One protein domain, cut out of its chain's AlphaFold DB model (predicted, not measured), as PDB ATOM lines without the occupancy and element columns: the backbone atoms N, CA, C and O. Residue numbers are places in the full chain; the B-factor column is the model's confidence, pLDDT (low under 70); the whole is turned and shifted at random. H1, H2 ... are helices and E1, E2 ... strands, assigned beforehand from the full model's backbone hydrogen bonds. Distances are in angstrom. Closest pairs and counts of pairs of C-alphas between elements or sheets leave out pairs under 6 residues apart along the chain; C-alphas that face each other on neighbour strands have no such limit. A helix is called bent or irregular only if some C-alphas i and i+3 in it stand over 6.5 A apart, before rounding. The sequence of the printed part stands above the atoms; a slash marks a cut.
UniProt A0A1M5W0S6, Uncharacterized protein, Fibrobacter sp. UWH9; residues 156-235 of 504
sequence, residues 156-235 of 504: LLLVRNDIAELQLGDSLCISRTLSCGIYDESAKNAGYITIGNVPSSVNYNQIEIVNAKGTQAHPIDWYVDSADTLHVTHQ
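What this domain is: This is residues 156 to 235 of the 504 residues of an uncharacterized protein of Fibrobacter sp. UWH9 (UniProt A0A1M5W0S6). A strongly bent, four-stranded sheet, E3 E2 E5 E6, and a smaller sheet, E4 E1 E7, make a small sandwich, two sheets only partly face to face with their strands crossed. The long hairpin of E5 and E6 bends toward its far end, E3 and E4 come close along one side, and the short helix H1 sits beside the smaller sheet. The printed part has 80 residues with seven named strands and one named helix, in the order E1 E2 E3 H1 E4 E5 E6 E7; the class is mostly strand. The larger sheet is antiparallel throughout and the smaller is mixed. The whole is compact, with a radius of gyration of the C-alphas of 11.6 A and spans of 31 by 24 by 22 A.

How they stand to each other: In the larger sheet, E5, residues 202 to 211, and E6, residues 214 to 224, form an antiparallel hairpin, with N 207 and O 218 2.9 A apart, within hydrogen-bond range. E5 bends by 63 degrees at residue 205 and E6 by 77 degrees at residue 221. E2, residues 171 to 174, is the antiparallel neighbour of E5, with N 173 and O 208 at 2.9 A. E3, residues 180 to 182, is an edge strand and forms a hairpin with E2, with N 181 and O 172 at 2.8 A. This sheet is strongly twisted, only just, with C-alphas up to 4.5 A off its best plane. In the other sheet, E1, residues 156 to 160, is the inner strand. E4, residues 192 to 198, is antiparallel to it, with N 159 and O 193 at 2.9 A, and E7, residues 230 to 233, is parallel to it, with N 232 and O 158 at 2.9 A. The facing parts of the two sheets are 8.2 A centre to centre, and their strands stand at 56 degrees. The closest C-alphas of E3 and E4 are those of Gly 181 and Ile 195, 4.6 A apart. H1, residues 185 to 190, stands at the sheet's level of E4 E1 E7, at a height of 3.1 A; its closest C-alpha to E4 is that of Ala 187, 5.1 A from that of Ile 193. Every O i to N i+4 pair in H1 is within hydrogen-bond range.

Where its parts are: E1 begins at C-alpha 156, (191.016, 164.218, 185.846), and is 13.0 A long. E2 measures 10.1 A, E3 6.9 A, H1 8.4 A and E4 15.7 A. E5 measures 25.7 A and E6 26.4 A, from C-alpha 214 at (188.502, 182.811, 203.268). E7 measures 10.1 A and ends at C-alpha 233, (197.168, 176.177, 182.224).

The domain as a whole: The two C-alphas farthest apart are those of Lys 213 and Ala 227, 34.0 A. The printed part has no cut and no long link; the link E1 to E2, with 10 residues, is short and the others are tight. The mean pLDDT of the printed part is 88.4, and residues 228 and 235 are under 70.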
ATOM      1  N   LEU A 156     189.908 163.897 184.950       91.06
ATOM      2  CA  LEU A 156     191.016 164.218 185.846       91.06
ATOM      3  C   LEU A 156     191.736 165.452 185.301       91.06
ATOM      4  O   LEU A 156     192.204 165.425 184.165       91.06
ATOM      5  N   LEU A 157     191.844 166.511 186.098       91.44
ATOM      6  CA  LEU A 157     192.578 167.720 185.729       91.44
ATOM      7  C   LEU A 157     193.920 167.772 186.458       91.44
ATOM      8  O   LEU A 157     193.970 167.594 187.674       91.44
ATOM      9  N   LEU A 158     194.989 168.074 185.727       90.88
ATOM     10  CA  LEU A 158     196.271 168.515 186.275       90.88
ATOM     11  C   LEU A 158     196.378 170.023 186.047       90.88
ATOM     12  O   LEU A 158     196.685 170.475 184.943       90.88
ATOM     13  N   VAL A 159     196.058 170.798 187.078       90.38
ATOM     14  CA  VAL A 159     196.022 172.263 187.017       90.38
ATOM     15  C   VAL A 159     197.370 172.815 187.437       90.38
ATOM     16  O   VAL A 159     197.797 172.568 188.562       90.38
ATOM     17  N   ARG A 160     198.054 173.565 186.571       87.94
ATOM     18  CA  ARG A 160     199.329 174.184 186.951       87.94
ATOM     19  C   ARG A 160     199.179 175.055 188.197       87.94
ATOM     20  O   ARG A 160     198.209 175.794 188.349       87.94
ATOM     21  N   ASN A 161     200.163 174.971 189.085       86.69
ATOM     22  CA  ASN A 161     200.115 175.659 190.375       86.69
ATOM     23  C   ASN A 161     200.309 177.184 190.286       86.69
ATOM     24  O   ASN A 161     200.066 177.868 191.273       86.69
ATOM     25  N   ASP A 162     200.700 177.715 189.124       84.50
ATOM     26  CA  ASP A 162     200.800 179.150 188.858       84.50
ATOM     27  C   ASP A 162     199.510 179.757 188.298       84.50
ATOM     28  O   ASP A 162     199.492 180.954 188.014       84.50
ATOM     29  N   ILE A 163     198.424 178.973 188.173       83.38
ATOM     30  CA  ILE A 163     197.094 179.473 187.781       83.38
ATOM     31  C   ILE A 163     196.610 180.605 188.702       83.38
ATOM     32  O   ILE A 163     195.856 181.479 188.290       83.38
ATOM     33  N   ALA A 164     197.076 180.609 189.950       85.12
ATOM     34  CA  ALA A 164     196.859 181.667 190.919       85.12
ATOM     35  C   ALA A 164     198.007 181.699 191.938       85.12
ATOM     36  O   ALA A 164     198.835 180.790 191.998       85.12
ATOM     37  N   GLU A 165     198.048 182.733 192.776       87.38
ATOM     38  CA  GLU A 165     198.959 182.762 193.922       87.38
ATOM     39  C   GLU A 165     198.460 181.801 195.011       87.38
ATOM     40  O   GLU A 165     197.509 182.107 195.729       87.38
ATOM     41  N   LEU A 166     199.103 180.635 195.128       90.81
ATOM     42  CA  LEU A 166     198.719 179.579 196.067       90.81
ATOM     43  C   LEU A 166     199.741 179.402 197.195       90.81
ATOM     44  O   LEU A 166     200.959 179.442 196.987       90.81
ATOM     45  N   GLN A 167     199.240 179.154 198.401       93.06
ATOM     46  CA  GLN A 167     200.015 178.792 199.585       93.06
ATOM     47  C   GLN A 167     199.801 177.323 199.937       93.06
ATOM     48  O   GLN A 167     198.736 176.759 199.704       93.06
ATOM     49  N   LEU A 168     200.826 176.680 200.505       94.44
ATOM     50  CA  LEU A 168     200.709 175.281 200.919       94.44
ATOM     51  C   LEU A 168     199.522 175.098 201.877       94.44
ATOM     52  O   LEU A 168     199.432 175.781 202.896       94.44
ATOM     53  N   GLY A 169     198.647 174.149 201.550       92.75
ATOM     54  CA  GLY A 169     197.392 173.880 202.251       92.75
ATOM     55  C   GLY A 169     196.156 174.521 201.614       92.75
ATOM     56  O   GLY A 169     195.043 174.145 201.983       92.75
ATOM     57  N   ASP A 170     196.320 175.426 200.646       95.19
ATOM     58  CA  ASP A 170     195.199 175.979 199.885       95.19
ATOM     59  C   ASP A 170     194.494 174.877 199.086       95.19
ATOM     60  O   ASP A 170     195.122 173.948 198.568       95.19
ATOM     61  N   SER A 171     193.171 174.975 198.982       94.69
ATOM     62  CA  SER A 171     192.360 174.085 198.149       94.69
ATOM     63  C   SER A 171     191.862 174.825 196.915       94.69
ATOM     64  O   SER A 171     191.303 175.913 197.034       94.69
ATOM     65  N   LEU A 172     192.028 174.216 195.745       95.50
ATOM     66  CA  LEU A 172     191.503 174.709 194.475       95.50
ATOM     67  C   LEU A 172     190.283 173.872 194.097       95.50
ATOM     68  O   LEU A 172     190.413 172.673 193.854       95.50
ATOM     69  N   CYS A 173     189.106 174.489 194.054       94.50
ATOM     70  CA  CYS A 173     187.843 173.835 193.721       94.50
ATOM     71  C   CYS A 173     187.267 174.386 192.417       94.50
ATOM     72  O   CYS A 173     187.324 175.587 192.169       94.50
ATOM     73  N   ILE A 174     186.672 173.527 191.589       92.62
ATOM     74  CA  ILE A 174     185.913 173.985 190.418       92.62
ATOM     75  C   ILE A 174     184.548 174.485 190.900       92.62
ATOM     76  O   ILE A 174     183.788 173.699 191.483       92.62
ATOM     77  N   SER A 175     184.231 175.762 190.659       91.44
ATOM     78  CA  SER A 175     182.976 176.360 191.127       91.44
ATOM     79  C   SER A 175     181.760 175.575 190.661       91.44
ATOM     80  O   SER A 175     181.729 175.027 189.559       91.44
ATOM     81  N   ARG A 176     180.733 175.550 191.514       88.69
ATOM     82  CA  ARG A 176     179.454 174.847 191.336       88.69
ATOM     83  C   ARG A 176     179.571 173.326 191.237       88.69
ATOM     84  O   ARG A 176     178.584 172.642 190.969       88.69
ATOM     85  N   THR A 177     180.760 172.785 191.490       91.31
ATOM     86  CA  THR A 177     181.005 171.349 191.613       91.31
ATOM     87  C   THR A 177     181.484 171.010 193.022       91.31
ATOM     88  O   THR A 177     181.663 171.880 193.868       91.31
ATOM     89  N   LEU A 178     181.709 169.721 193.276       91.00
ATOM     90  CA  LEU A 178     182.334 169.234 194.508       91.00
ATOM     91  C   LEU A 178     183.766 168.727 194.262       91.00
ATOM     92  O   LEU A 178     184.289 167.933 195.040       91.00
ATOM     93  N   SER A 179     184.379 169.148 193.153       93.69
ATOM     94  CA  SER A 179     185.690 168.672 192.704       93.69
ATOM     95  C   SER A 179     186.763 169.654 193.153       93.69
ATOM     96  O   SER A 179     186.778 170.801 192.706       93.69
ATOM     97  N   CYS A 180     187.659 169.197 194.027       94.56
ATOM     98  CA  CYS A 180     188.736 170.007 194.583       94.56
ATOM     99  C   CYS A 180     190.068 169.251 194.559       94.56
ATOM    100  O   CYS A 180     190.097 168.023 194.659       94.56
ATOM    101  N   GLY A 181     191.160 170.000 194.478       95.38
ATOM    102  CA  GLY A 181     192.519 169.539 194.738       95.38
ATOM    103  C   GLY A 181     193.168 170.382 195.831       95.38
ATOM    104  O   GLY A 181     192.718 171.489 196.118       95.38
ATOM    105  N   ILE A 182     194.219 169.852 196.452       95.56
ATOM    106  CA  ILE A 182     194.970 170.540 197.509       95.56
ATOM    107  C   ILE A 182     196.352 170.890 196.965       95.56
ATOM    108  O   ILE A 182     197.006 170.055 196.336       95.56
ATOM    109  N   TYR A 183     196.806 172.111 197.226       95.62
ATOM    110  CA  TYR A 183     198.178 172.515 196.968       95.62
ATOM    111  C   TYR A 183     199.070 172.102 198.144       95.62
ATOM    112  O   TYR A 183     199.228 172.830 199.122       95.62
ATOM    113  N   ASP A 184     199.623 170.893 198.076       93.75
ATOM    114  CA  ASP A 184     200.556 170.345 199.063       93.75
ATOM    115  C   ASP A 184     202.004 170.290 198.529       93.75
ATOM    116  O   ASP A 184     202.308 170.753 197.427       93.75
ATOM    117  N   GLU A 185     202.935 169.731 199.311       94.12
ATOM    118  CA  GLU A 185     204.332 169.580 198.878       94.12
ATOM    119  C   GLU A 185     204.467 168.681 197.639       94.12
ATOM    120  O   GLU A 185     205.366 168.886 196.825       94.12
ATOM    121  N   SER A 186     203.574 167.702 197.454       91.81
ATOM    122  CA  SER A 186     203.573 166.871 196.249       91.81
ATOM    123  C   SER A 186     203.185 167.705 195.030       91.81
ATOM    124  O   SER A 186     203.889 167.662 194.024       91.81
ATOM    125  N   ALA A 187     202.121 168.502 195.131       90.75
ATOM    126  CA  ALA A 187     201.661 169.395 194.071       90.75
ATOM    127  C   ALA A 187     202.700 170.479 193.738       90.75
ATOM    128  O   ALA A 187     202.961 170.776 192.571       90.75
ATOM    129  N   LYS A 188     203.357 171.039 194.756       89.31
ATOM    130  CA  LYS A 188     204.457 171.995 194.586       89.31
ATOM    131  C   LYS A 188     205.644 171.388 193.846       89.31
ATOM    132  O   LYS A 188     206.141 172.005 192.909       89.31
ATOM    133  N   ASN A 189     206.078 170.190 194.238       86.69
ATOM    134  CA  ASN A 189     207.195 169.502 193.586       86.69
ATOM    135  C   ASN A 189     206.848 169.042 192.166       86.69
ATOM    136  O   ASN A 189     207.719 169.027 191.302       86.69
ATOM    137  N   ALA A 190     205.591 168.668 191.927       83.12
ATOM    138  CA  ALA A 190     205.110 168.244 190.618       83.12
ATOM    139  C   ALA A 190     204.817 169.418 189.665       83.12
ATOM    140  O   ALA A 190     204.767 169.214 188.456       83.12
ATOM    141  N   GLY A 191     204.612 170.633 190.189       86.31
ATOM    142  CA  GLY A 191     204.245 171.817 189.403       86.31
ATOM    143  C   GLY A 191     202.745 171.944 189.099       86.31
ATOM    144  O   GLY A 191     202.326 172.893 188.438       86.31
ATOM    145  N   TYR A 192     201.915 171.017 189.581       90.06
ATOM    146  CA  TYR A 192     200.476 170.990 189.318       90.06
ATOM    147  C   TYR A 192     199.676 170.421 190.491       90.06
ATOM    148  O   TYR A 192     200.171 169.643 191.302       90.06
ATOM    149  N   ILE A 193     198.400 170.788 190.542       93.62
ATOM    150  CA  ILE A 193     197.388 170.307 191.473       93.62
ATOM    151  C   ILE A 193     196.499 169.317 190.731       93.62
ATOM    152  O   ILE A 193     195.935 169.627 189.682       93.62
ATOM    153  N   THR A 194     196.354 168.125 191.296       93.75
ATOM    154  CA  THR A 194     195.476 167.091 190.748       93.75
ATOM    155  C   THR A 194     194.053 167.286 191.265       93.75
ATOM    156  O   THR A 194     193.820 167.237 192.473       93.75
ATOM    157  N   ILE A 195     193.094 167.452 190.355       94.00
ATOM    158  CA  ILE A 195     191.659 167.524 190.654       94.00
ATOM    159  C   ILE A 195     190.968 166.367 189.947       94.00
ATOM    160  O   ILE A 195     190.802 166.364 188.729       94.00
ATOM    161  N   GLY A 196     190.591 165.354 190.719       91.94
ATOM    162  CA  GLY A 196     189.843 164.209 190.211       91.94
ATOM    163  C   GLY A 196     188.336 164.435 190.240       91.94
ATOM    164  O   GLY A 196     187.837 165.345 190.901       91.94
ATOM    165  N   ASN A 197     187.610 163.528 189.586       90.00
ATOM    166  CA  ASN A 197     186.149 163.466 189.628       90.00
ATOM    167  C   ASN A 197     185.468 164.747 189.128       90.00
ATOM    168  O   ASN A 197     184.411 165.115 189.637       90.00
ATOM    169  N   VAL A 198     186.052 165.418 188.136       92.81
ATOM    170  CA  VAL A 198     185.477 166.640 187.566       92.81
ATOM    171  C   VAL A 198     184.379 166.264 186.567       92.81
ATOM    172  O   VAL A 198     184.635 165.436 185.692       92.81
ATOM    173  N   PRO A 199     183.159 166.823 186.665       91.75
ATOM    174  CA  PRO A 199     182.133 166.593 185.655       91.75
ATOM    175  C   PRO A 199     182.593 167.024 184.259       91.75
ATOM    176  O   PRO A 199     183.119 168.122 184.077       91.75
ATOM    177  N   SER A 200     182.412 166.143 183.277       89.44
ATOM    178  CA  SER A 200     182.895 166.340 181.910       89.44
ATOM    179  C   SER A 200     181.819 166.880 180.963       89.44
ATOM    180  O   SER A 200     180.621 166.753 181.205       89.44
ATOM    181  N   SER A 201     182.264 167.372 179.811       85.62
ATOM    182  CA  SER A 201     181.489 168.053 178.772       85.62
ATOM    183  C   SER A 201     180.761 169.304 179.276       85.62
ATOM    184  O   SER A 201     179.615 169.564 178.904       85.62
ATOM    185  N   VAL A 202     181.433 170.067 180.139       85.88
ATOM    186  CA  VAL A 202     180.918 171.282 180.783       85.88
ATOM    187  C   VAL A 202     181.919 172.421 180.585       85.88
ATOM    188  O   VAL A 202     183.130 172.195 180.590       85.88
ATOM    189  N   ASN A 203     181.401 173.639 180.402       86.50
ATOM    190  CA  ASN A 203     182.194 174.865 180.453       86.50
ATOM    191  C   ASN A 203     182.208 175.395 181.887       86.50
ATOM    192  O   ASN A 203     181.144 175.644 182.461       86.50
ATOM    193  N   TYR A 204     183.399 175.588 182.438       87.88
ATOM    194  CA  TYR A 204     183.617 176.192 183.743       87.88
ATOM    195  C   TYR A 204     184.189 177.588 183.575       87.88
ATOM    196  O   TYR A 204     185.164 177.780 182.858       87.88
ATOM    197  N   ASN A 205     183.587 178.546 184.271       88.12
ATOM    198  CA  ASN A 205     183.952 179.956 184.193       88.12
ATOM    199  C   ASN A 205     184.623 180.489 185.471       88.12
ATOM    200  O   ASN A 205     185.026 181.650 185.531       88.12
ATOM    201  N   GLN A 206     184.724 179.660 186.512       90.00
ATOM    202  CA  GLN A 206     185.273 180.067 187.795       90.00
ATOM    203  C   GLN A 206     185.880 178.885 188.561       90.00
ATOM    204  O   GLN A 206     185.350 177.767 188.547       90.00
ATOM    205  N   ILE A 207     186.977 179.155 189.263       92.44
ATOM    206  CA  ILE A 207     187.534 178.308 190.322       92.44
ATOM    207  C   ILE A 207     187.516 179.060 191.654       92.44
ATOM    208  O   ILE A 207     187.481 180.291 191.704       92.44
ATOM    209  N   GLU A 208     187.567 178.307 192.741       94.06
ATOM    210  CA  GLU A 208     187.538 178.804 194.112       94.06
ATOM    211  C   GLU A 208     188.834 178.405 194.797       94.06
ATOM    212  O   GLU A 208     189.180 177.224 194.853       94.06
ATOM    213  N   ILE A 209     189.537 179.391 195.336       94.31
ATOM    214  CA  ILE A 209     190.734 179.190 196.142       94.31
ATOM    215  C   ILE A 209     190.309 179.341 197.593       94.31
ATOM    216  O   ILE A 209     190.015 180.445 198.059       94.31
ATOM    217  N   VAL A 210     190.232 178.217 198.296       92.44
ATOM    218  CA  VAL A 210     189.851 178.157 199.706       92.44
ATOM    219  C   VAL A 210     191.118 178.095 200.543       92.44
ATOM    220  O   VAL A 210     191.884 177.134 200.455       92.44
ATOM    221  N   ASN A 211     191.320 179.109 201.377       90.62
ATOM    222  CA  ASN A 211     192.462 179.209 202.277       90.62
ATOM    223  C   ASN A 211     192.019 179.595 203.696       90.62
ATOM    224  O   ASN A 211     190.837 179.806 203.978       90.62
ATOM    225  N   ALA A 212     192.979 179.714 204.615       86.00
ATOM    226  CA  ALA A 212     192.702 180.057 206.012       86.00
ATOM    227  C   ALA A 212     192.074 181.454 206.210       86.00
ATOM    228  O   ALA A 212     191.503 181.721 207.266       86.00
ATOM    229  N   LYS A 213     192.195 182.360 205.230       85.19
ATOM    230  CA  LYS A 213     191.660 183.731 205.278       85.19
ATOM    231  C   LYS A 213     190.264 183.849 204.658       85.19
ATOM    232  O   LYS A 213     189.631 184.888 204.831       85.19
ATOM    233  N   GLY A 214     189.795 182.826 203.947       87.31
ATOM    234  CA  GLY A 214     188.502 182.811 203.268       87.31
ATOM    235  C   GLY A 214     188.585 182.201 201.872       87.31
ATOM    236  O   GLY A 214     189.539 181.497 201.539       87.31
ATOM    237  N   THR A 215     187.571 182.483 201.057       90.50
ATOM    238  CA  THR A 215     187.481 181.996 199.677       90.50
ATOM    239  C   THR A 215     187.693 183.140 198.696       90.50
ATOM    240  O   THR A 215     187.095 184.210 198.838       90.50
ATOM    241  N   GLN A 216     188.520 182.910 197.682       91.38
ATOM    242  CA  GLN A 216     188.691 183.814 196.549       91.38
ATOM    243  C   GLN A 216     188.172 183.147 195.276       91.38
ATOM    244  O   GLN A 216     188.540 182.015 194.976       91.38
ATOM    245  N   ALA A 217     187.325 183.854 194.532       90.00
ATOM    246  CA  ALA A 217     186.899 183.440 193.201       90.00
ATOM    247  C   ALA A 217     187.930 183.901 192.166       90.00
ATOM    248  O   ALA A 217     188.327 185.069 192.168       90.00
ATOM    249  N   HIS A 218     188.336 183.002 191.276       89.25
ATOM    250  CA  HIS A 218     189.225 183.310 190.163       89.25
ATOM    251  C   HIS A 218     188.533 182.942 188.842       89.25
ATOM    252  O   HIS A 218     188.088 181.799 188.696       89.25
ATOM    253  N   PRO A 219     188.382 183.895 187.904       87.62
ATOM    254  CA  PRO A 219     187.728 183.635 186.631       87.62
ATOM    255  C   PRO A 219     188.604 182.740 185.754       87.62
ATOM    256  O   PRO A 219     189.822 182.888 185.719       87.62
ATOM    257  N   ILE A 220     187.967 181.827 185.034       86.00
ATOM    258  CA  ILE A 220     188.596 180.933 184.053       86.00
ATOM    259  C   ILE A 220     187.661 180.796 182.848       86.00
ATOM    260  O   ILE A 220     186.515 181.233 182.905       86.00
ATOM    261  N   ASP A 221     188.119 180.164 181.776       83.12
ATOM    262  CA  ASP A 221     187.245 179.687 180.703       83.12
ATOM    263  C   ASP A 221     187.722 178.302 180.275       83.12
ATOM    264  O   ASP A 221     188.658 178.167 179.493       83.12
ATOM    265  N   TRP A 222     187.177 177.252 180.888       85.00
ATOM    266  CA  TRP A 222     187.633 175.877 180.694       85.00
ATOM    267  C   TRP A 222     186.506 175.000 180.172       85.00
ATOM    268  O   TRP A 222     185.584 174.654 180.911       85.00
ATOM    269  N   TYR A 223     186.632 174.537 178.930       84.94
ATOM    270  CA  TYR A 223     185.864 173.388 178.466       84.94
ATOM    271  C   TYR A 223     186.566 172.094 178.882       84.94
ATOM    272  O   TYR A 223     187.677 171.796 178.437       84.94
ATOM    273  N   VAL A 224     185.915 171.315 179.741       86.12
ATOM    274  CA  VAL A 224     186.430 170.029 180.223       86.12
ATOM    275  C   VAL A 224     185.686 168.927 179.497       86.12
ATOM    276  O   VAL A 224     184.493 168.770 179.721       86.12
ATOM    277  N   ASP A 225     186.358 168.156 178.645       82.50
ATOM    278  CA  ASP A 225     185.761 166.985 177.987       82.50
ATOM    279  C   ASP A 225     186.027 165.688 178.767       82.50
ATOM    280  O   ASP A 225     186.785 165.675 179.737       82.50
ATOM    281  N   SER A 226     185.405 164.578 178.367       76.31
ATOM    282  CA  SER A 226     185.738 163.275 178.944       76.31
ATOM    283  C   SER A 226     187.120 162.817 178.454       76.31
ATOM    284  O   SER A 226     187.395 162.681 177.256       76.31
ATOM    285  N   ALA A 227     188.036 162.610 179.397       70.50
ATOM    286  CA  ALA A 227     189.374 162.091 179.141       70.50
ATOM    287  C   ALA A 227     189.999 161.558 180.434       70.50
ATOM    288  O   ALA A 227     189.689 162.041 181.523       70.50
ATOM    289  N   ASP A 228     190.930 160.614 180.287       67.50
ATOM    290  CA  ASP A 228     191.644 160.017 181.418       67.50
ATOM    291  C   ASP A 228     192.512 161.041 182.165       67.50
ATOM    292  O   ASP A 228     192.703 160.922 183.372       67.50
ATOM    293  N   THR A 229     193.054 162.054 181.474       83.50
ATOM    294  CA  THR A 229     193.811 163.167 182.075       83.50
ATOM    295  C   THR A 229     193.805 164.387 181.148       83.50
ATOM    296  O   THR A 229     194.066 164.266 179.951       83.50
ATOM    297  N   LEU A 230     193.510 165.565 181.696       85.19
ATOM    298  CA  LEU A 230     193.547 166.859 181.018       85.19
ATOM    299  C   LEU A 230     194.504 167.794 181.747       85.19
ATOM    300  O   LEU A 230     194.519 167.845 182.976       85.19
ATOM    301  N   HIS A 231     195.264 168.572 180.991       83.81
ATOM    302  CA  HIS A 231     196.248 169.497 181.534       83.81
ATOM    303  C   HIS A 231     195.747 170.915 181.388       83.81
ATOM    304  O   HIS A 231     195.290 171.314 180.315       83.81
ATOM    305  N   VAL A 232     195.805 171.660 182.481       83.94
ATOM    306  CA  VAL A 232     195.167 172.961 182.580       83.94
ATOM    307  C   VAL A 232     196.208 174.007 182.924       83.94
ATOM    308  O   VAL A 232     196.945 173.888 183.904       83.94
ATOM    309  N   THR A 233     196.262 175.036 182.091       76.81
ATOM    310  CA  THR A 233     197.168 176.177 182.224       76.81
ATOM    311  C   THR A 233     196.366 177.473 182.086       76.81
ATOM    312  O   THR A 233     195.180 177.433 181.750       76.81
ATOM    313  N   HIS A 234     197.014 178.628 182.259       70.31
ATOM    314  CA  HIS A 234     196.429 179.930 181.897       70.31
ATOM    315  C   HIS A 234     195.942 179.996 180.442       70.31
ATOM    316  O   HIS A 234     195.014 180.731 180.140       70.31
ATOM    317  N   GLN A 235     196.542 179.206 179.548       64.88
ATOM    318  CA  GLN A 235     196.221 179.174 178.116       64.88
ATOM    319  C   GLN A 235     195.027 178.260 177.793       64.88
ATOM    320  O   GLN A 235     194.616 178.159 176.640       64.88
TER     321      GLN A 235